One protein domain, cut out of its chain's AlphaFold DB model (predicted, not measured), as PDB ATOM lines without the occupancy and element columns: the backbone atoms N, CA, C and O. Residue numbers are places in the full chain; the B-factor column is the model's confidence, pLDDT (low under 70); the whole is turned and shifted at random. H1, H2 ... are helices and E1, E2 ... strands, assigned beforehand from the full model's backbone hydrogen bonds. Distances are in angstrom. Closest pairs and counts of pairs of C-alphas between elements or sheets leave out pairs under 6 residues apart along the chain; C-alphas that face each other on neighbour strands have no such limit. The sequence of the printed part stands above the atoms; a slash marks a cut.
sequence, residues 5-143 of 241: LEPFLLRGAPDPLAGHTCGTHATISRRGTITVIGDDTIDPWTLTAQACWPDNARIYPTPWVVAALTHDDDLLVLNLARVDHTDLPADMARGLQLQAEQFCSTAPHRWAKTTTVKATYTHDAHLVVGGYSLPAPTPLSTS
ATOM      1  N   LEU A   5       1.248  49.000  44.590       95.31
ATOM      2  CA  LEU A   5       2.659  48.836  44.955       95.31
ATOM      3  C   LEU A   5       2.813  48.066  46.271       95.31
ATOM      4  O   LEU A   5       3.515  47.062  46.326       95.31
ATOM      5  N   GLU A   6       2.139  48.520  47.324       93.69
ATOM      6  CA  GLU A   6       2.209  47.891  48.645       93.69
ATOM      7  C   GLU A   6       1.676  46.444  48.631       93.69
ATOM      8  O   GLU A   6       2.403  45.556  49.080       93.69
ATOM      9  N   PRO A   7       0.491  46.143  48.055       92.88
ATOM     10  CA  PRO A   7       0.051  44.763  47.861       92.88
ATOM     11  C   PRO A   7       1.078  43.889  47.138       92.88
ATOM     12  O   PRO A   7       1.306  42.760  47.567       92.88
ATOM     13  N   PHE A   8       1.735  44.402  46.093       94.81
ATOM     14  CA  PHE A   8       2.760  43.649  45.372       94.81
ATOM     15  C   PHE A   8       3.967  43.346  46.267       94.81
ATOM     16  O   PHE A   8       4.403  42.201  46.347       94.81
ATOM     17  N   LEU A   9       4.484  44.345  46.984       91.75
ATOM     18  CA  LEU A   9       5.654  44.173  47.852       91.75
ATOM     19  C   LEU A   9       5.370  43.295  49.083       91.75
ATOM     20  O   LEU A   9       6.289  42.671  49.608       91.75
ATOM     21  N   LEU A  10       4.118  43.229  49.548       88.94
ATOM     22  CA  LEU A  10       3.735  42.437  50.723       88.94
ATOM     23  C   LEU A  10       3.240  41.027  50.385       88.94
ATOM     24  O   LEU A  10       3.435  40.108  51.180       88.94
ATOM     25  N   ARG A  11       2.580  40.846  49.236       88.44
ATOM     26  CA  ARG A  11       1.893  39.591  48.879       88.44
ATOM     27  C   ARG A  11       2.418  38.935  47.602       88.44
ATOM     28  O   ARG A  11       2.069  37.782  47.351       88.44
ATOM     29  N   GLY A  12       3.248  39.643  46.840       89.94
ATOM     30  CA  GLY A  12       3.813  39.207  45.569       89.94
ATOM     31  C   GLY A  12       2.948  39.582  44.362       89.94
ATOM     32  O   GLY A  12       2.015  40.386  44.455       89.94
ATOM     33  N   ALA A  13       3.274  39.002  43.206       93.62
ATOM     34  CA  ALA A  13       2.555  39.245  41.962       93.62
ATOM     35  C   ALA A  13       1.058  38.856  42.055       93.62
ATOM     36  O   ALA A  13       0.730  37.815  42.632       93.62
ATOM     37  N   PRO A  14       0.147  39.657  41.473       94.31
ATOM     38  CA  PRO A  14      -1.279  39.337  41.412       94.31
ATOM     39  C   PRO A  14      -1.575  38.212  40.414       94.31
ATOM     40  O   PRO A  14      -0.781  37.933  39.516       94.31
ATOM     41  N   ASP A  15      -2.759  37.616  40.496       90.94
ATOM     42  CA  ASP A  15      -3.300  36.805  39.408       90.94
ATOM     43  C   ASP A  15      -3.817  37.698  38.258       90.94
ATOM     44  O   ASP A  15      -4.307  38.802  38.516       90.94
ATOM     45  N   PRO A  16      -3.709  37.245  36.989       91.56
ATOM     46  CA  PRO A  16      -3.084  35.989  36.557       91.56
ATOM     47  C   PRO A  16      -1.549  36.053  36.429       91.56
ATOM     48  O   PRO A  16      -0.934  35.036  36.107       91.56
ATOM     49  N   LEU A  17      -0.907  37.206  36.674       93.44
ATOM     50  CA  LEU A  17       0.537  37.410  36.460       93.44
ATOM     51  C   LEU A  17       1.404  36.361  37.175       93.44
ATOM     52  O   LEU A  17       2.304  35.795  36.561       93.44
ATOM     53  N   ALA A  18       1.089  36.025  38.428       89.31
ATOM     54  CA  ALA A  18       1.803  35.008  39.205       89.31
ATOM     55  C   ALA A  18       1.778  33.597  38.580       89.31
ATOM     56  O   ALA A  18       2.614  32.755  38.915       89.31
ATOM     57  N   GLY A  19       0.806  33.309  37.707       86.00
ATOM     58  CA  GLY A  19       0.705  32.058  36.952       86.00
ATOM     59  C   GLY A  19       1.416  32.081  35.594       86.00
ATOM     60  O   GLY A  19       1.596  31.025  34.988       86.00
ATOM     61  N   HIS A  20       1.836  33.252  35.108       89.81
ATOM     62  CA  HIS A  20       2.482  33.383  33.804       89.81
ATOM     63  C   HIS A  20       3.981  33.076  33.878       89.81
ATOM     64  O   HIS A  20       4.730  33.699  34.624       89.81
ATOM     65  N   THR A  21       4.431  32.135  33.045       88.25
ATOM     66  CA  THR A  21       5.840  31.704  32.934       88.25
ATOM     67  C   THR A  21       6.592  32.374  31.770       88.25
ATOM     68  O   THR A  21       7.806  32.206  31.603       88.25
ATOM     69  N   CYS A  22       5.870  33.123  30.938       87.25
ATOM     70  CA  CYS A  22       6.350  33.840  29.761       87.25
ATOM     71  C   CYS A  22       6.082  35.345  29.898       87.25
ATOM     72  O   CYS A  22       5.361  35.767  30.797       87.25
ATOM     73  N   GLY A  23       6.672  36.145  29.012       91.00
ATOM     74  CA  GLY A  23       6.682  37.604  29.134       91.00
ATOM     75  C   GLY A  23       7.988  38.096  29.747       91.00
ATOM     76  O   GLY A  23       8.488  37.493  30.699       91.00
ATOM     77  N   THR A  24       8.561  39.157  29.186       93.88
ATOM     78  CA  THR A  24       9.793  39.776  29.702       93.88
ATOM     79  C   THR A  24       9.467  40.772  30.807       93.88
ATOM     80  O   THR A  24      10.110  40.779  31.857       93.88
ATOM     81  N   HIS A  25       8.428  41.574  30.600       95.12
ATOM     82  CA  HIS A  25       7.985  42.587  31.540       95.12
ATOM     83  C   HIS A  25       6.465  42.739  31.499       95.12
ATOM     84  O   HIS A  25       5.789  42.254  30.590       95.12
ATOM     85  N   ALA A  26       5.927  43.398  32.515       96.69
ATOM     86  CA  ALA A  26       4.529  43.762  32.585       96.69
ATOM     87  C   ALA A  26       4.372  45.153  33.195       96.69
ATOM     88  O   ALA A  26       5.195  45.570  34.009       96.69
ATOM     89  N   THR A  27       3.295  45.847  32.847       96.69
ATOM     90  CA  THR A  27       2.834  47.010  33.603       96.69
ATOM     91  C   THR A  27       1.596  46.663  34.418       96.69
ATOM     92  O   THR A  27       0.807  45.803  34.024       96.69
ATOM     93  N   ILE A  28       1.427  47.306  35.573       96.88
ATOM     94  CA  ILE A  28       0.182  47.256  36.346       96.88
ATOM     95  C   ILE A  28      -0.303  48.679  36.547       96.88
ATOM     96  O   ILE A  28       0.292  49.456  37.302       96.88
ATOM     97  N   SER A  29      -1.402  49.004  35.876       96.44
ATOM     98  CA  SER A  29      -1.953  50.345  35.932       96.44
ATOM     99  C   SER A  29      -2.558  50.670  37.287       96.44
ATOM    100  O   SER A  29      -2.909  49.779  38.062       96.44
ATOM    101  N   ARG A  30      -2.782  51.956  37.563       94.19
ATOM    102  CA  ARG A  30      -3.515  52.398  38.769       94.19
ATOM    103  C   ARG A  30      -4.931  51.824  38.905       94.19
ATOM    104  O   ARG A  30      -5.510  51.899  39.985       94.19
ATOM    105  N   ARG A  31      -5.515  51.327  37.809       94.19
ATOM    106  CA  ARG A  31      -6.835  50.675  37.788       94.19
ATOM    107  C   ARG A  31      -6.747  49.159  37.982       94.19
ATOM    108  O   ARG A  31      -7.771  48.494  37.901       94.19
ATOM    109  N   GLY A  32      -5.547  48.620  38.181       92.62
ATOM    110  CA  GLY A  32      -5.310  47.188  38.309       92.62
ATOM    111  C   GLY A  32      -5.258  46.460  36.970       92.62
ATOM    112  O   GLY A  32      -5.336  45.241  36.950       92.62
ATOM    113  N   THR A  33      -5.122  47.157  35.838       96.75
ATOM    114  CA  THR A  33      -4.940  46.473  34.549       96.75
ATOM    115  C   THR A  33      -3.497  46.018  34.414       96.75
ATOM    116  O   THR A  33      -2.589  46.844  34.412       96.75
ATOM    117  N   ILE A  34      -3.302  44.708  34.303       95.81
ATOM    118  CA  ILE A  34      -2.021  44.085  33.992       95.81
ATOM    119  C   ILE A  34      -1.872  44.080  32.477       95.81
ATOM    120  O   ILE A  34      -2.775  43.613  31.782       95.81
ATOM    121  N   THR A  35      -0.727  44.523  31.974       95.31
ATOM    122  CA  THR A  35      -0.339  44.384  30.570       95.31
ATOM    123  C   THR A  35       0.997  43.662  30.517       95.31
ATOM    124  O   THR A  35       2.022  44.248  30.841       95.31
ATOM    125  N   VAL A  36       0.991  42.383  30.144       93.38
ATOM    126  CA  VAL A  36       2.206  41.571  29.985       93.38
ATOM    127  C   VAL A  36       2.696  41.683  28.555       93.38
ATOM    128  O   VAL A  36       1.906  41.495  27.630       93.38
ATOM    129  N   ILE A  37       3.988  41.940  28.382       91.25
ATOM    130  CA  ILE A  37       4.648  42.006  27.082       91.25
ATOM    131  C   ILE A  37       5.621  40.835  26.978       91.25
ATOM    132  O   ILE A  37       6.498  40.637  27.827       91.25
ATOM    133  N   GLY A  38       5.447  40.031  25.933       80.00
ATOM    134  CA  GLY A  38       6.390  38.991  25.552       80.00
ATOM    135  C   GLY A  38       7.220  39.407  24.358       80.00
ATOM    136  O   GLY A  38       6.699  39.947  23.387       80.00
ATOM    137  N   ASP A  39       8.515  39.128  24.454       66.31
ATOM    138  CA  ASP A  39       9.448  39.235  23.344       66.31
ATOM    139  C   ASP A  39       9.827  37.809  22.936       66.31
ATOM    140  O   ASP A  39      10.679  37.178  23.565       66.31
ATOM    141  N   ASP A  40       9.096  37.266  21.964       60.88
ATOM    142  CA  ASP A  40       9.645  36.234  21.090       60.88
ATOM    143  C   ASP A  40      10.120  36.992  19.853       60.88
ATOM    144  O   ASP A  40       9.354  37.770  19.286       60.88
ATOM    145  N   THR A  41      11.375  36.798  19.448       55.97
ATOM    146  CA  THR A  41      12.109  37.633  18.469       55.97
ATOM    147  C   THR A  41      11.472  37.729  17.074       55.97
ATOM    148  O   THR A  41      12.018  38.388  16.190       55.97
ATOM    149  N   ILE A  42      10.337  37.062  16.865       57.53
ATOM    150  CA  ILE A  42       9.613  36.948  15.603       57.53
ATOM    151  C   ILE A  42       8.207  37.570  15.703       57.53
ATOM    152  O   ILE A  42       7.795  38.203  14.740       57.53
ATOM    153  N   ASP A  43       7.516  37.475  16.849       65.31
ATOM    154  CA  ASP A  43       6.145  37.980  17.026       65.31
ATOM    155  C   ASP A  43       5.926  38.517  18.458       65.31
ATOM    156  O   ASP A  43       5.650  37.742  19.385       65.31
ATOM    157  N   PRO A  44       6.026  39.843  18.680       74.62
ATOM    158  CA  PRO A  44       5.718  40.422  19.977       74.62
ATOM    159  C   PRO A  44       4.232  40.237  20.294       74.62
ATOM    160  O   PRO A  44       3.361  40.443  19.446       74.62
ATOM    161  N   TRP A  45       3.928  39.886  21.541       81.69
ATOM    162  CA  TRP A  45       2.552  39.702  21.992       81.69
ATOM    163  C   TRP A  45       2.270  40.486  23.266       81.69
ATOM    164  O   TRP A  45       3.160  40.812  24.056       81.69
ATOM    165  N   THR A  46       0.991  40.794  23.466       86.69
ATOM    166  CA  THR A  46       0.501  41.499  24.648       86.69
ATOM    167  C   THR A  46      -0.700  40.770  25.227       86.69
ATOM    168  O   THR A  46      -1.625  40.411  24.499       86.69
ATOM    169  N   LEU A  47      -0.700  40.576  26.544       87.56
ATOM    170  CA  LEU A  47      -1.838  40.034  27.282       87.56
ATOM    171  C   LEU A  47      -2.325  41.067  28.290       87.56
ATOM    172  O   LEU A  47      -1.526  41.609  29.052       87.56
ATOM    173  N   THR A  48      -3.634  41.324  28.303       92.62
ATOM    174  CA  THR A  48      -4.261  42.225  29.275       92.62
ATOM    175  C   THR A  48      -5.192  41.467  30.210       92.62
ATOM    176  O   THR A  48      -5.950  40.600  29.782       92.62
ATOM    177  N   ALA A  49      -5.117  41.780  31.500       93.56
ATOM    178  CA  ALA A  49      -5.944  41.170  32.536       93.56
ATOM    179  C   ALA A  49      -6.199  42.158  33.681       93.56
ATOM    180  O   ALA A  49      -5.599  43.228  33.733       93.56
ATOM    181  N   GLN A  50      -7.086  41.801  34.607       95.12
ATOM    182  CA  GLN A  50      -7.279  42.547  35.852       95.12
ATOM    183  C   GLN A  50      -6.496  41.879  36.979       95.12
ATOM    184  O   GLN A  50      -6.485  40.655  37.084       95.12
ATOM    185  N   ALA A  51      -5.841  42.694  37.798       93.44
ATOM    186  CA  ALA A  51      -5.024  42.259  38.910       93.44
ATOM    187  C   ALA A  51      -5.893  41.871  40.102       93.44
ATOM    188  O   ALA A  51      -6.606  42.701  40.668       93.44
ATOM    189  N   CYS A  52      -5.763  40.618  40.522       93.50
ATOM    190  CA  CYS A  52      -6.397  40.096  41.723       93.50
ATOM    191  C   CYS A  52      -5.314  39.631  42.696       93.50
ATOM    192  O   CYS A  52      -4.565  38.704  42.390       93.50
ATOM    193  N   TRP A  53      -5.213  40.262  43.867       91.25
ATOM    194  CA  TRP A  53      -4.309  39.784  44.914       91.25
ATOM    195  C   TRP A  53      -4.990  38.728  45.778       91.25
ATOM    196  O   TRP A  53      -6.140  38.927  46.170       91.25
ATOM    197  N   PRO A  54      -4.276  37.652  46.140       80.56
ATOM    198  CA  PRO A  54      -4.743  36.753  47.181       80.56
ATOM    199  C   PRO A  54      -4.805  37.465  48.544       80.56
ATOM    200  O   PRO A  54      -4.126  38.472  48.791       80.56
ATOM    201  N   ASP A  55      -5.610  36.913  49.453       79.50
ATOM    202  CA  ASP A  55      -5.726  37.410  50.832       79.50
ATOM    203  C   ASP A  55      -4.413  37.254  51.612       79.50
ATOM    204  O   ASP A  55      -4.070  38.097  52.440       79.50
ATOM    205  N   ASN A  56      -3.647  36.205  51.299       71.31
ATOM    206  CA  ASN A  56      -2.361  35.890  51.913       71.31
ATOM    207  C   ASN A  56      -1.221  35.999  50.900       71.31
ATOM    208  O   ASN A  56      -1.427  35.812  49.701       71.31
ATOM    209  N   ALA A  57      -0.003  36.242  51.389       73.69
ATOM    210  CA  ALA A  57       1.196  36.179  50.560       73.69
ATOM    211  C   ALA A  57       1.327  34.800  49.896       73.69
ATOM    212  O   ALA A  57       1.155  33.765  50.548       73.69
ATOM    213  N   ARG A  58       1.638  34.790  48.597       71.94
ATOM    214  CA  ARG A  58       1.774  33.566  47.806       71.94
ATOM    215  C   ARG A  58       3.215  33.387  47.352       71.94
ATOM    216  O   ARG A  58       3.851  34.326  46.891       71.94
ATOM    217  N   ILE A  59       3.676  32.141  47.405       75.19
ATOM    218  CA  ILE A  59       4.904  31.713  46.737       75.19
ATOM    219  C   ILE A  59       4.531  31.175  45.347       75.19
ATOM    220  O   ILE A  59       3.595  30.384  45.208       75.19
ATOM    221  N   TYR A  60       5.239  31.606  44.307       78.69
ATOM    222  CA  TYR A  60       5.003  31.223  42.913       78.69
ATOM    223  C   TYR A  60       6.314  30.851  42.199       78.69
ATOM    224  O   TYR A  60       7.393  31.220  42.651       78.69
ATOM    225  N   PRO A  61       6.274  30.073  41.104       76.31
ATOM    226  CA  PRO A  61       7.496  29.533  40.504       76.31
ATOM    227  C   PRO A  61       8.287  30.535  39.648       76.31
ATOM    228  O   PRO A  61       9.457  30.278  39.360       76.31
ATOM    229  N   THR A  62       7.677  31.643  39.213       88.50
ATOM    230  CA  THR A  62       8.270  32.596  38.256       88.50
ATOM    231  C   THR A  62       8.518  33.960  38.904       88.50
ATOM    232  O   THR A  62       7.560  34.572  39.354       88.50
ATOM    233  N   PRO A  63       9.753  34.488  38.928       92.75
ATOM    234  CA  PRO A  63      10.121  35.682  39.693       92.75
ATOM    235  C   PRO A  63       9.643  36.990  39.032       92.75
ATOM    236  O   PRO A  63      10.437  37.739  38.462       92.75
ATOM    237  N   TRP A  64       8.343  37.272  39.117       96.00
ATOM    238  CA  TRP A  64       7.776  38.584  38.809       96.00
ATOM    239  C   TRP A  64       8.031  39.562  39.955       96.00
ATOM    240  O   TRP A  64       7.603  39.309  41.084       96.00
ATOM    241  N   VAL A  65       8.727  40.661  39.664       96.69
ATOM    242  CA  VAL A  65       9.212  41.634  40.657       96.69
ATOM    243  C   VAL A  65       9.048  43.066  40.159       96.69
ATOM    244  O   VAL A  65       9.226  43.332  38.970       96.69
ATOM    245  N   VAL A  66       8.717  44.007  41.044       97.31
ATOM    246  CA  VAL A  66       8.561  45.417  40.660       97.31
ATOM    247  C   VAL A  66       9.934  46.064  40.542       97.31
ATOM    248  O   VAL A  66      10.743  46.018  41.470       97.31
ATOM    249  N   ALA A  67      10.180  46.682  39.397       97.12
ATOM    250  CA  ALA A  67      11.419  47.358  39.060       97.12
ATOM    251  C   ALA A  67      11.333  48.873  39.257       97.12
ATOM    252  O   ALA A  67      12.283  49.482  39.742       97.12
ATOM    253  N   ALA A  68      10.211  49.489  38.894       96.94
ATOM    254  CA  ALA A  68      10.055  50.938  38.944       96.94
ATOM    255  C   ALA A  68       8.581  51.356  38.961       96.94
ATOM    256  O   ALA A  68       7.689  50.541  38.719       96.94
ATOM    257  N   LEU A  69       8.347  52.649  39.188       95.81
ATOM    258  CA  LEU A  69       7.120  53.331  38.786       95.81
ATOM    259  C   LEU A  69       7.371  54.127  37.501       95.81
ATOM    260  O   LEU A  69       8.403  54.801  37.370       95.81
ATOM    261  N   THR A  70       6.428  54.045  36.563       94.12
ATOM    262  CA  THR A  70       6.419  54.863  35.343       94.12
ATOM    263  C   THR A  70       5.992  56.304  35.653       94.12
ATOM    264  O   THR A  70       5.628  56.633  36.783       94.12
ATOM    265  N   HIS A  71       6.017  57.183  34.646       90.81
ATOM    266  CA  HIS A  71       5.508  58.553  34.787       90.81
ATOM    267  C   HIS A  71       4.013  58.601  35.147       90.81
ATOM    268  O   HIS A  71       3.595  59.454  35.925       90.81
ATOM    269  N   ASP A  72       3.234  57.641  34.643       92.38
ATOM    270  CA  ASP A  72       1.792  57.534  34.889       92.38
ATOM    271  C   ASP A  72       1.457  56.850  36.225       92.38
ATOM    272  O   ASP A  72       0.301  56.507  36.487       92.38
ATOM    273  N   ASP A  73       2.458  56.681  37.099       92.94
ATOM    274  CA  ASP A  73       2.347  55.941  38.353       92.94
ATOM    275  C   ASP A  73       1.997  54.454  38.121       92.94
ATOM    276  O   ASP A  73       1.468  53.804  39.019       92.94
ATOM    277  N   ASP A  74       2.277  53.871  36.955       96.06
ATOM    278  CA  ASP A  74       2.073  52.436  36.730       96.06
ATOM    279  C   ASP A  74       3.246  51.636  37.308       96.06
ATOM    280  O   ASP A  74       4.396  52.081  37.276       96.06
ATOM    281  N   LEU A  75       2.974  50.443  37.843       97.38
ATOM    282  CA  LEU A  75       4.050  49.544  38.258       97.38
ATOM    283  C   LEU A  75       4.715  48.976  37.012       97.38
ATOM    284  O   LEU A  75       4.019  48.404  36.179       97.38
ATOM    285  N   LEU A  76       6.036  49.059  36.919       97.06
ATOM    286  CA  LEU A  76       6.818  48.330  35.929       97.06
ATOM    287  C   LEU A  76       7.407  47.081  36.582       97.06
ATOM    288  O   LEU A  76       8.184  47.178  37.532       97.06
ATOM    289  N   VAL A  77       7.026  45.910  36.084       97.44
ATOM    290  CA  VAL A  77       7.344  44.596  36.651       97.44
ATOM    291  C   VAL A  77       8.214  43.812  35.671       97.44
ATOM    292  O   VAL A  77       7.921  43.771  34.479       97.44
ATOM    293  N   LEU A  78       9.266  43.161  36.160       96.88
ATOM    294  CA  LEU A  78      10.150  42.303  35.369       96.88
ATOM    295  C   LEU A  78       9.932  40.834  35.707       96.88
ATOM    296  O   LEU A  78       9.713  40.487  36.867       96.88
ATOM    297  N   ASN A  79      10.071  39.971  34.703       95.88
ATOM    298  CA  ASN A  79      10.194  38.534  34.892       95.88
ATOM    299  C   ASN A  79      11.672  38.146  34.905       95.88
ATOM    300  O   ASN A  79      12.285  38.009  33.842       95.88
ATOM    301  N   LEU A  80      12.256  37.915  36.083       95.19
ATOM    302  CA  LEU A  80      13.688  37.596  36.158       95.19
ATOM    303  C   LEU A  80      14.043  36.232  35.542       95.19
ATOM    304  O   LEU A  80      15.208  35.986  35.260       95.19
ATOM    305  N   ALA A  81      13.070  35.356  35.259       92.38
ATOM    306  CA  ALA A  81      13.330  34.131  34.498       92.38
ATOM    307  C   ALA A  81      13.536  34.389  33.000       92.38
ATOM    308  O   ALA A  81      14.008  33.499  32.298       92.38
ATOM    309  N   ARG A  82      13.163  35.570  32.496       93.56
ATOM    310  CA  ARG A  82      13.323  35.972  31.089       93.56
ATOM    311  C   ARG A  82      14.294  37.131  30.921       93.56
ATOM    312  O   ARG A  82      14.931  37.224  29.875       93.56
ATOM    313  N   VAL A  83      14.435  37.958  31.951       93.81
ATOM    314  CA  VAL A  83      15.231  39.181  31.937       93.81
ATOM    315  C   VAL A  83      16.486  39.035  32.794       93.81
ATOM    316  O   VAL A  83      16.413  38.870  34.013       93.81
ATOM    317  N   ASP A  84      17.642  39.139  32.149       93.06
ATOM    318  CA  ASP A  84      18.936  39.326  32.794       93.06
ATOM    319  C   ASP A  84      19.049  40.774  33.292       93.06
ATOM    320  O   ASP A  84      18.971  41.725  32.517       93.06
ATOM    321  N   HIS A  85      19.215  40.928  34.602       93.38
ATOM    322  CA  HIS A  85      19.243  42.206  35.312       93.38
ATOM    323  C   HIS A  85      20.649  42.566  35.821       93.38
ATOM    324  O   HIS A  85      20.795  43.487  36.627       93.38
ATOM    325  N   THR A  86      21.684  41.832  35.400       90.44
ATOM    326  CA  THR A  86      23.068  42.027  35.869       90.44
ATOM    327  C   THR A  86      23.668  43.372  35.461       90.44
ATOM    328  O   THR A  86      24.502  43.902  36.191       90.44
ATOM    329  N   ASP A  87      23.194  43.948  34.354       93.12
ATOM    330  CA  ASP A  87      23.620  45.254  33.835       93.12
ATOM    331  C   ASP A  87      22.781  46.432  34.410       93.12
ATOM    332  O   ASP A  87      22.905  47.575  33.961       93.12
ATOM    333  N   LEU A  88      21.922  46.185  35.412       95.38
ATOM    334  CA  LEU A  88      21.185  47.235  36.132       95.38
ATOM    335  C   LEU A  88      22.013  47.864  37.268       95.38
ATOM    336  O   LEU A  88      22.924  47.230  37.810       95.38
ATOM    337  N   PRO A  89      21.668  49.090  37.713       95.75
ATOM    338  CA  PRO A  89      22.263  49.693  38.901       95.75
ATOM    339  C   PRO A  89      22.176  48.764  40.118       95.75
ATOM    340  O   PRO A  89      21.140  48.154  40.383       95.75
ATOM    341  N   ALA A  90      23.256  48.688  40.900       93.56
ATOM    342  CA  ALA A  90      23.382  47.705  41.978       93.56
ATOM    343  C   ALA A  90      22.269  47.798  43.040       93.56
ATOM    344  O   ALA A  90      21.844  46.772  43.568       93.56
ATOM    345  N   ASP A  91      21.792  49.007  43.358       94.38
ATOM    346  CA  ASP A  91      20.676  49.197  44.294       94.38
ATOM    347  C   ASP A  91      19.355  48.645  43.743       94.38
ATOM    348  O   ASP A  91      18.575  48.047  44.486       94.38
ATOM    349  N   MET A  92      19.124  48.790  42.438       95.88
ATOM    350  CA  MET A  92      17.946  48.253  41.764       95.88
ATOM    351  C   MET A  92      18.009  46.726  41.719       95.88
ATOM    352  O   MET A  92      17.082  46.055  42.167       95.88
ATOM    353  N   ALA A  93      19.143  46.162  41.286       94.12
ATOM    354  CA  ALA A  93      19.358  44.715  41.247       94.12
ATOM    355  C   ALA A  93      19.125  44.048  42.619       94.12
ATOM    356  O   ALA A  93      18.462  43.014  42.702       94.12
ATOM    357  N   ARG A  94      19.585  44.674  43.714       93.50
ATOM    358  CA  ARG A  94      19.307  44.217  45.089       93.50
ATOM    359  C   ARG A  94      17.814  44.199  45.420       93.50
ATOM    360  O   ARG A  94      17.339  43.233  46.015       93.50
ATOM    361  N   GLY A  95      17.083  45.248  45.047       93.62
ATOM    362  CA  GLY A  95      15.638  45.338  45.270       93.62
ATOM    363  C   GLY A  95      14.854  44.260  44.517       93.62
ATOM    364  O   GLY A  95      13.941  43.655  45.082       93.62
ATOM    365  N   LEU A  96      15.249  43.967  43.274       95.31
ATOM    366  CA  LEU A  96      14.679  42.872  42.481       95.31
ATOM    367  C   LEU A  96      14.960  41.512  43.132       95.31
ATOM    368  O   LEU A  96      14.054  40.690  43.271       95.31
ATOM    369  N   GLN A  97      16.201  41.292  43.574       91.69
ATOM    370  CA  GLN A  97      16.608  40.037  44.194       91.69
ATOM    371  C   GLN A  97      15.830  39.746  45.485       91.69
ATOM    372  O   GLN A  97      15.369  38.622  45.659       91.69
ATOM    373  N   LEU A  98      15.640  40.734  46.366       90.12
ATOM    374  CA  LEU A  98      14.876  40.529  47.608       90.12
ATOM    375  C   LEU A  98      13.431  40.124  47.341       90.12
ATOM    376  O   LEU A  98      12.940  39.177  47.948       90.12
ATOM    377  N   GLN A  99      12.766  40.811  46.409       92.69
ATOM    378  CA  GLN A  99      11.395  40.469  46.034       92.69
ATOM    379  C   GLN A  99      11.316  39.044  45.470       92.69
ATOM    380  O   GLN A  99      10.414  38.283  45.822       92.69
ATOM    381  N   ALA A 100      12.279  38.655  44.626       91.50
ATOM    382  CA  ALA A 100      12.338  37.303  44.083       91.50
ATOM    383  C   ALA A 100      12.575  36.255  45.179       91.50
ATOM    384  O   ALA A 100      11.887  35.243  45.194       91.50
ATOM    385  N   GLU A 101      13.495  36.485  46.117       85.50
ATOM    386  CA  GLU A 101      13.745  35.557  47.230       85.50
ATOM    387  C   GLU A 101      12.544  35.438  48.185       85.50
ATOM    388  O   GLU A 101      12.345  34.387  48.789       85.50
ATOM    389  N   GLN A 102      11.717  36.483  48.295       84.44
ATOM    390  CA  GLN A 102      10.529  36.487  49.149       84.44
ATOM    391  C   GLN A 102       9.356  35.688  48.560       84.44
ATOM    392  O   GLN A 102       8.650  35.006  49.306       84.44
ATOM    393  N   PHE A 103       9.129  35.773  47.246       85.31
ATOM    394  CA  PHE A 103       7.916  35.232  46.616       85.31
ATOM    395  C   PHE A 103       8.165  34.127  45.583       85.31
ATOM    396  O   PHE A 103       7.213  33.478  45.151       85.31
ATOM    397  N   CYS A 104       9.413  33.869  45.184       84.12
ATOM    398  CA  CYS A 104       9.737  32.842  44.198       84.12
ATOM    399  C   CYS A 104      10.185  31.536  44.865       84.12
ATOM    400  O   CYS A 104      11.161  31.514  45.611       84.12
ATOM    401  N   SER A 105       9.535  30.413  44.541       76.62
ATOM    402  CA  SER A 105      10.007  29.086  44.976       76.62
ATOM    403  C   SER A 105      11.218  28.587  44.182       76.62
ATOM    404  O   SER A 105      11.933  27.687  44.626       76.62
ATOM    405  N   THR A 106      11.462  29.150  42.998       77.38
ATOM    406  CA  THR A 106      12.588  28.772  42.145       77.38
ATOM    407  C   THR A 106      13.846  29.521  42.575       77.38
ATOM    408  O   THR A 106      13.898  30.750  42.538       77.38
ATOM    409  N   ALA A 107      14.895  28.777  42.928       75.44
ATOM    410  CA  ALA A 107      16.167  29.353  43.358       75.44
ATOM    411  C   ALA A 107      16.808  30.264  42.278       75.44
ATOM    412  O   ALA A 107      16.758  29.907  41.094       75.44
ATOM    413  N   PRO A 108      17.484  31.370  42.668       82.56
ATOM    414  CA  PRO A 108      18.020  32.391  41.759       82.56
ATOM    415  C   PRO A 108      18.762  31.875  40.525       82.56
ATOM    416  O   PRO A 108      18.418  32.175  39.387       82.56
ATOM    417  N   HIS A 109      19.747  31.009  40.738       78.44
ATOM    418  CA  HIS A 109      20.564  30.444  39.664       78.44
ATOM    419  C   HIS A 109      19.787  29.549  38.668       78.44
ATOM    420  O   HIS A 109      20.314  29.276  37.588       78.44
ATOM    421  N   ARG A 110      18.585  29.036  38.999       81.75
ATOM    422  CA  ARG A 110      17.792  28.209  38.064       81.75
ATOM    423  C   ARG A 110      17.085  29.073  37.043       81.75
ATOM    424  O   ARG A 110      17.189  28.788  35.857       81.75
ATOM    425  N   TRP A 111      16.403  30.122  37.494       85.94
ATOM    426  CA  TRP A 111      15.743  31.043  36.577       85.94
ATOM    427  C   TRP A 111      16.747  31.966  35.878       85.94
ATOM    428  O   TRP A 111      16.531  32.328  34.729       85.94
ATOM    429  N   ALA A 112      17.904  32.259  36.482       85.50
ATOM    430  CA  ALA A 112      18.957  33.018  35.801       85.50
ATOM    431  C   ALA A 112      19.502  32.290  34.555       85.50
ATOM    432  O   ALA A 112      19.968  32.925  33.622       85.50
ATOM    433  N   LYS A 113      19.420  30.953  34.496       86.38
ATOM    434  CA  LYS A 113      19.816  30.174  33.306       86.38
ATOM    435  C   LYS A 113      18.820  30.273  32.153       86.38
ATOM    436  O   LYS A 113      19.148  29.851  31.049       86.38
ATOM    437  N   THR A 114      17.604  30.752  32.409       87.56
ATOM    438  CA  THR A 114      16.534  30.832  31.406       87.56
ATOM    439  C   THR A 114      16.358  32.235  30.838       87.56
ATOM    440  O   THR A 114      15.496  32.431  29.983       87.56
ATOM    441  N   THR A 115      17.160  33.203  31.294       90.44
ATOM    442  CA  THR A 115      17.120  34.580  30.802       90.44
ATOM    443  C   THR A 115      17.519  34.631  29.336       90.44
ATOM    444  O   THR A 115      18.557  34.094  28.949       90.44
ATOM    445  N   THR A 116      16.715  35.307  28.527       89.25
ATOM    446  CA  THR A 116      16.933  35.452  27.081       89.25
ATOM    447  C   THR A 116      17.118  36.905  26.666       89.25
ATOM    448  O   THR A 116      17.626  37.170  25.581       89.25
ATOM    449  N   VAL A 117      16.729  37.849  27.525       90.81
ATOM    450  CA  VAL A 117      16.692  39.278  27.226       90.81
ATOM    451  C   VAL A 117      17.461  40.045  28.292       90.81
ATOM    452  O   VAL A 117      17.304  39.775  29.475       90.81
ATOM    453  N   LYS A 118      18.284  41.012  27.890       92.88
ATOM    454  CA  LYS A 118      18.996  41.888  28.827       92.88
ATOM    455  C   LYS A 118      18.151  43.089  29.227       92.88
ATOM    456  O   LYS A 118      17.430  43.631  28.387       92.88
ATOM    457  N   ALA A 119      18.306  43.530  30.471       94.75
ATOM    458  CA  ALA A 119      17.821  44.816  30.937       94.75
ATOM    459  C   ALA A 119      18.961  45.759  31.330       94.75
ATOM    460  O   ALA A 119      19.906  45.363  32.010       94.75
ATOM    461  N   THR A 120      18.838  47.022  30.929       95.75
ATOM    462  CA  THR A 120      19.753  48.109  31.300       95.75
ATOM    463  C   THR A 120      18.954  49.334  31.733       95.75
ATOM    464  O   THR A 120      17.819  49.535  31.299       95.75
ATOM    465  N   TYR A 121      19.528  50.158  32.608       96.00
ATOM    466  CA  TYR A 121      18.920  51.425  33.015       96.00
ATOM    467  C   TYR A 121      19.740  52.585  32.458       96.00
ATOM    468  O   TYR A 121      20.951  52.653  32.677       96.00
ATOM    469  N   THR A 122      19.094  53.476  31.713       94.12
ATOM    470  CA  THR A 122      19.761  54.597  31.049       94.12
ATOM    471  C   THR A 122      19.820  55.826  31.951       94.12
ATOM    472  O   THR A 122      19.056  55.969  32.907       94.12
ATOM    473  N   HIS A 123      20.720  56.755  31.626       90.00
ATOM    474  CA  HIS A 123      20.827  58.036  32.331       90.00
ATOM    475  C   HIS A 123      19.568  58.906  32.195       90.00
ATOM    476  O   HIS A 123      19.270  59.678  33.102       90.00
ATOM    477  N   ASP A 124      18.793  58.721  31.123       91.56
ATOM    478  CA  ASP A 124      17.538  59.439  30.866       91.56
ATOM    479  C   ASP A 124      16.336  58.799  31.580       91.56
ATOM    480  O   ASP A 124      15.189  58.960  31.165       91.56
ATOM    481  N   ALA A 125      16.596  58.024  32.634       93.12
ATOM    482  CA  ALA A 125      15.600  57.357  33.459       93.12
ATOM    483  C   ALA A 125      14.665  56.407  32.683       93.12
ATOM    484  O   ALA A 125      13.459  56.339  32.943       93.12
ATOM    485  N   HIS A 126      15.226  55.662  31.727       95.69
ATOM    486  CA  HIS A 126      14.522  54.585  31.034       95.69
ATOM    487  C   HIS A 126      15.058  53.223  31.455       95.69
ATOM    488  O   HIS A 126      16.266  53.024  31.589       95.69
ATOM    489  N   LEU A 127      14.146  52.267  31.600       95.12
ATOM    490  CA  LEU A 127      14.474  50.855  31.686       95.12
ATOM    491  C   LEU A 127      14.355  50.254  30.286       95.12
ATOM    492  O   LEU A 127      13.265  50.202  29.715       95.12
ATOM    493  N   VAL A 128      15.478  49.815  29.732       94.69
ATOM    494  CA  VAL A 128      15.519  49.113  28.450       94.69
ATOM    495  C   VAL A 128      15.460  47.622  28.730       94.69
ATOM    496  O   VAL A 128      16.256  47.126  29.520       94.69
ATOM    497  N   VAL A 129      14.526  46.908  28.104       92.62
ATOM    498  CA  VAL A 129      14.364  45.451  28.208       92.62
ATOM    499  C   VAL A 129      14.311  44.889  26.792       92.62
ATOM    500  O   VAL A 129      13.290  44.991  26.110       92.62
ATOM    501  N   GLY A 130      15.422  44.321  26.325       87.25
ATOM    502  CA  GLY A 130      15.547  43.885  24.932       87.25
ATOM    503  C   GLY A 130      15.373  45.056  23.968       87.25
ATOM    504  O   GLY A 130      16.109  46.037  24.052       87.25
ATOM    505  N   GLY A 131      14.395  44.956  23.065       86.38
ATOM    506  CA  GLY A 131      14.047  46.030  22.126       86.38
ATOM    507  C   GLY A 131      13.157  47.144  22.699       86.38
ATOM    508  O   GLY A 131      12.920  48.135  22.010       86.38
ATOM    509  N   TYR A 132      12.654  47.008  23.929       89.06
ATOM    510  CA  TYR A 132      11.698  47.951  24.517       89.06
ATOM    511  C   TYR A 132      12.402  48.985  25.390       89.06
ATOM    512  O   TYR A 132      13.166  48.620  26.278       89.06
ATOM    513  N   SER A 133      12.102  50.268  25.181       92.56
ATOM    514  CA  SER A 133      12.534  51.365  26.053       92.56
ATOM    515  C   SER A 133      11.333  51.910  26.820       92.56
ATOM    516  O   SER A 133      10.377  52.390  26.210       92.56
ATOM    517  N   LEU A 134      11.367  51.807  28.149       92.31
ATOM    518  CA  LEU A 134      10.236  52.112  29.022       92.31
ATOM    519  C   LEU A 134      10.601  53.263  29.970       92.31
ATOM    520  O   LEU A 134      11.552  53.119  30.746       92.31
ATOM    521  N   PRO A 135       9.865  54.390  29.959       93.75
ATOM    522  CA  PRO A 135      10.082  55.473  30.912       93.75
ATOM    523  C   PRO A 135       9.856  54.995  32.353       93.75
ATOM    524  O   PRO A 135       8.757  54.574  32.721       93.75
ATOM    525  N   ALA A 136      10.898  55.076  33.179       93.44
ATOM    526  CA  ALA A 136      10.929  54.559  34.544       93.44
ATOM    527  C   ALA A 136      11.630  55.567  35.479       93.44
ATOM    528  O   ALA A 136      12.715  55.283  35.999       93.44
ATOM    529  N   PRO A 137      11.035  56.760  35.695       93.69
ATOM    530  CA  PRO A 137      11.654  57.851  36.451       93.69
ATOM    531  C   PRO A 137      11.894  57.526  37.926       93.69
ATOM    532  O   PRO A 137      12.736  58.155  38.560       93.69
ATOM    533  N   THR A 138      11.167  56.550  38.475       94.50
ATOM    534  CA  THR A 138      11.253  56.185  39.893       94.50
ATOM    535  C   THR A 138      11.644  54.711  40.029       94.50
ATOM    536  O   THR A 138      10.768  53.864  40.236       94.50
ATOM    537  N   PRO A 139      12.935  54.358  39.878       95.00
ATOM    538  CA  PRO A 139      13.393  52.988  40.073       95.00
ATOM    539  C   PRO A 139      13.286  52.596  41.548       95.00
ATOM    540  O   PRO A 139      13.682  53.348  42.442       95.00
ATOM    541  N   LEU A 140      12.790  51.389  41.817       94.81
ATOM    542  CA  LEU A 140      12.826  50.829  43.162       94.81
ATOM    543  C   LEU A 140      14.257  50.401  43.477       94.81
ATOM    544  O   LEU A 140      14.845  49.573  42.784       94.81
ATOM    545  N   SER A 141      14.814  50.999  44.524       93.75
ATOM    546  CA  SER A 141      16.217  50.851  44.896       93.75
ATOM    547  C   SER A 141      16.333  50.411  46.348       93.75
ATOM    548  O   SER A 141      15.674  50.971  47.225       93.75
ATOM    549  N   THR A 142      17.211  49.444  46.607       93.56
ATOM    550  CA  THR A 142      17.518  48.967  47.955       93.56
ATOM    551  C   THR A 142      19.004  49.125  48.243       93.56
ATOM    552  O   THR A 142      19.855  48.547  47.557       93.56
ATOM    553  N   SER A 143      19.314  49.868  49.309       93.25
ATOM    554  CA  SER A 143      20.688  50.046  49.773       93.25
ATOM    555  C   SER A 143      21.329  48.706  50.141       93.25
ATOM    556  O   SER A 143      20.657  47.735  50.509       93.25
TER     557      SER A 143
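AT A GLANCE: This is residues 5 to 143 of the 241 residues of the protein "RNA polymerase sigma-70 family protein" of Mycolicibacterium fortuitum subsp. acetamidolyticum (UniProt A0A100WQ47). A strongly twisted sheet of five strands has its inner strand E5 and edge strand E4 near the middle of the domain, with the longest helix, H2, packed over E4. A smaller sheet, E6 E7 E8, stands beside the larger one, with His 25 of E1 and Val 129 of E7 as near as 7.7 A between C-alphas; short pairings tie residues 138 to 139, after E8, to E4 and residues 83 to 84, after E5, to E6, while E3 is at the other edge of the larger sheet and H1 only grazes that sheet. The 139 printed residues run H1 E1 E2 E3 E4 E5 H2 H3 E6 E7 E8, with both sheets antiparallel, orders E3 E2 E1 E5 E4 and E6 E7 E8. The class is mixed, helices and strands, with under half of the residues in named elements. The whole is compact and rounded, with a radius of gyration of the C-alphas of 13.5 A and spans of 38 by 36 by 32 A.

IN THESE COORDINATES: The larger sheet holds E1, residues 25 to 28; E2, 33 to 38, 16.3 A; E3, 45 to 50, 17.2 A; E4, 64 to 69, 14.8 A; and E5, 75 to 79, 13.0 A. The smaller has E6, 117 to 121, 13.6 A; E7, 126 to 129; and E8, 132 to 135, ending at C-alpha 135 (10.082, 55.473, 30.912). H1, residues 5 to 11, begins at C-alpha 5 (2.659, 48.836, 44.955). H2 is residues 90 to 103, 20.4 A, and H3 is 108 to 112.

HOW THE PARTS SIT: E1 E2 E3 is a meander, each strand the antiparallel neighbour of the one before; E6 E7 E8 is another. N 36 and O 47 of E2 and E3 are within hydrogen-bond range at 2.9 A, and so are N 35 and O 27 of E2 and E1 at 2.9 A. E1 and E5 have N 26 and O 77 at 2.8 A; the hairpin E4 and E5 has N 67 and O 76 at 2.8 A. H2 is on this sheet, over E4, at a height of 8.0 A; its closest C-alphas to E4 are Leu 96 and Val 65, 5.9 A. H1 and H2 are close but not clearly touching, Leu 9 to Gln 99 at 7.1 A between C-alphas. H3 is on neither sheet. N 120 and O 128 of E6 and E7 are within hydrogen-bond range at 2.9 A, and so are N 127 and O 134 of E7 and E8 at 2.9 A. Residues 138 to 139 pair antiparallel with 68 to 69 of E4, and 83 to 84 pair parallel with 117 to 118 of E6. In H1, H2 and H3 every O i to N i+4 pair is within hydrogen-bond range.

THE WHOLE: The C-alphas of Ile 42 and Asp 55, 38.4 A apart, are the farthest. The printed part has no cut. The links H1 to E1 and E3 to E4 are long. Mean pLDDT of the printed part is 89.7; residues 39 to 43 are under 70.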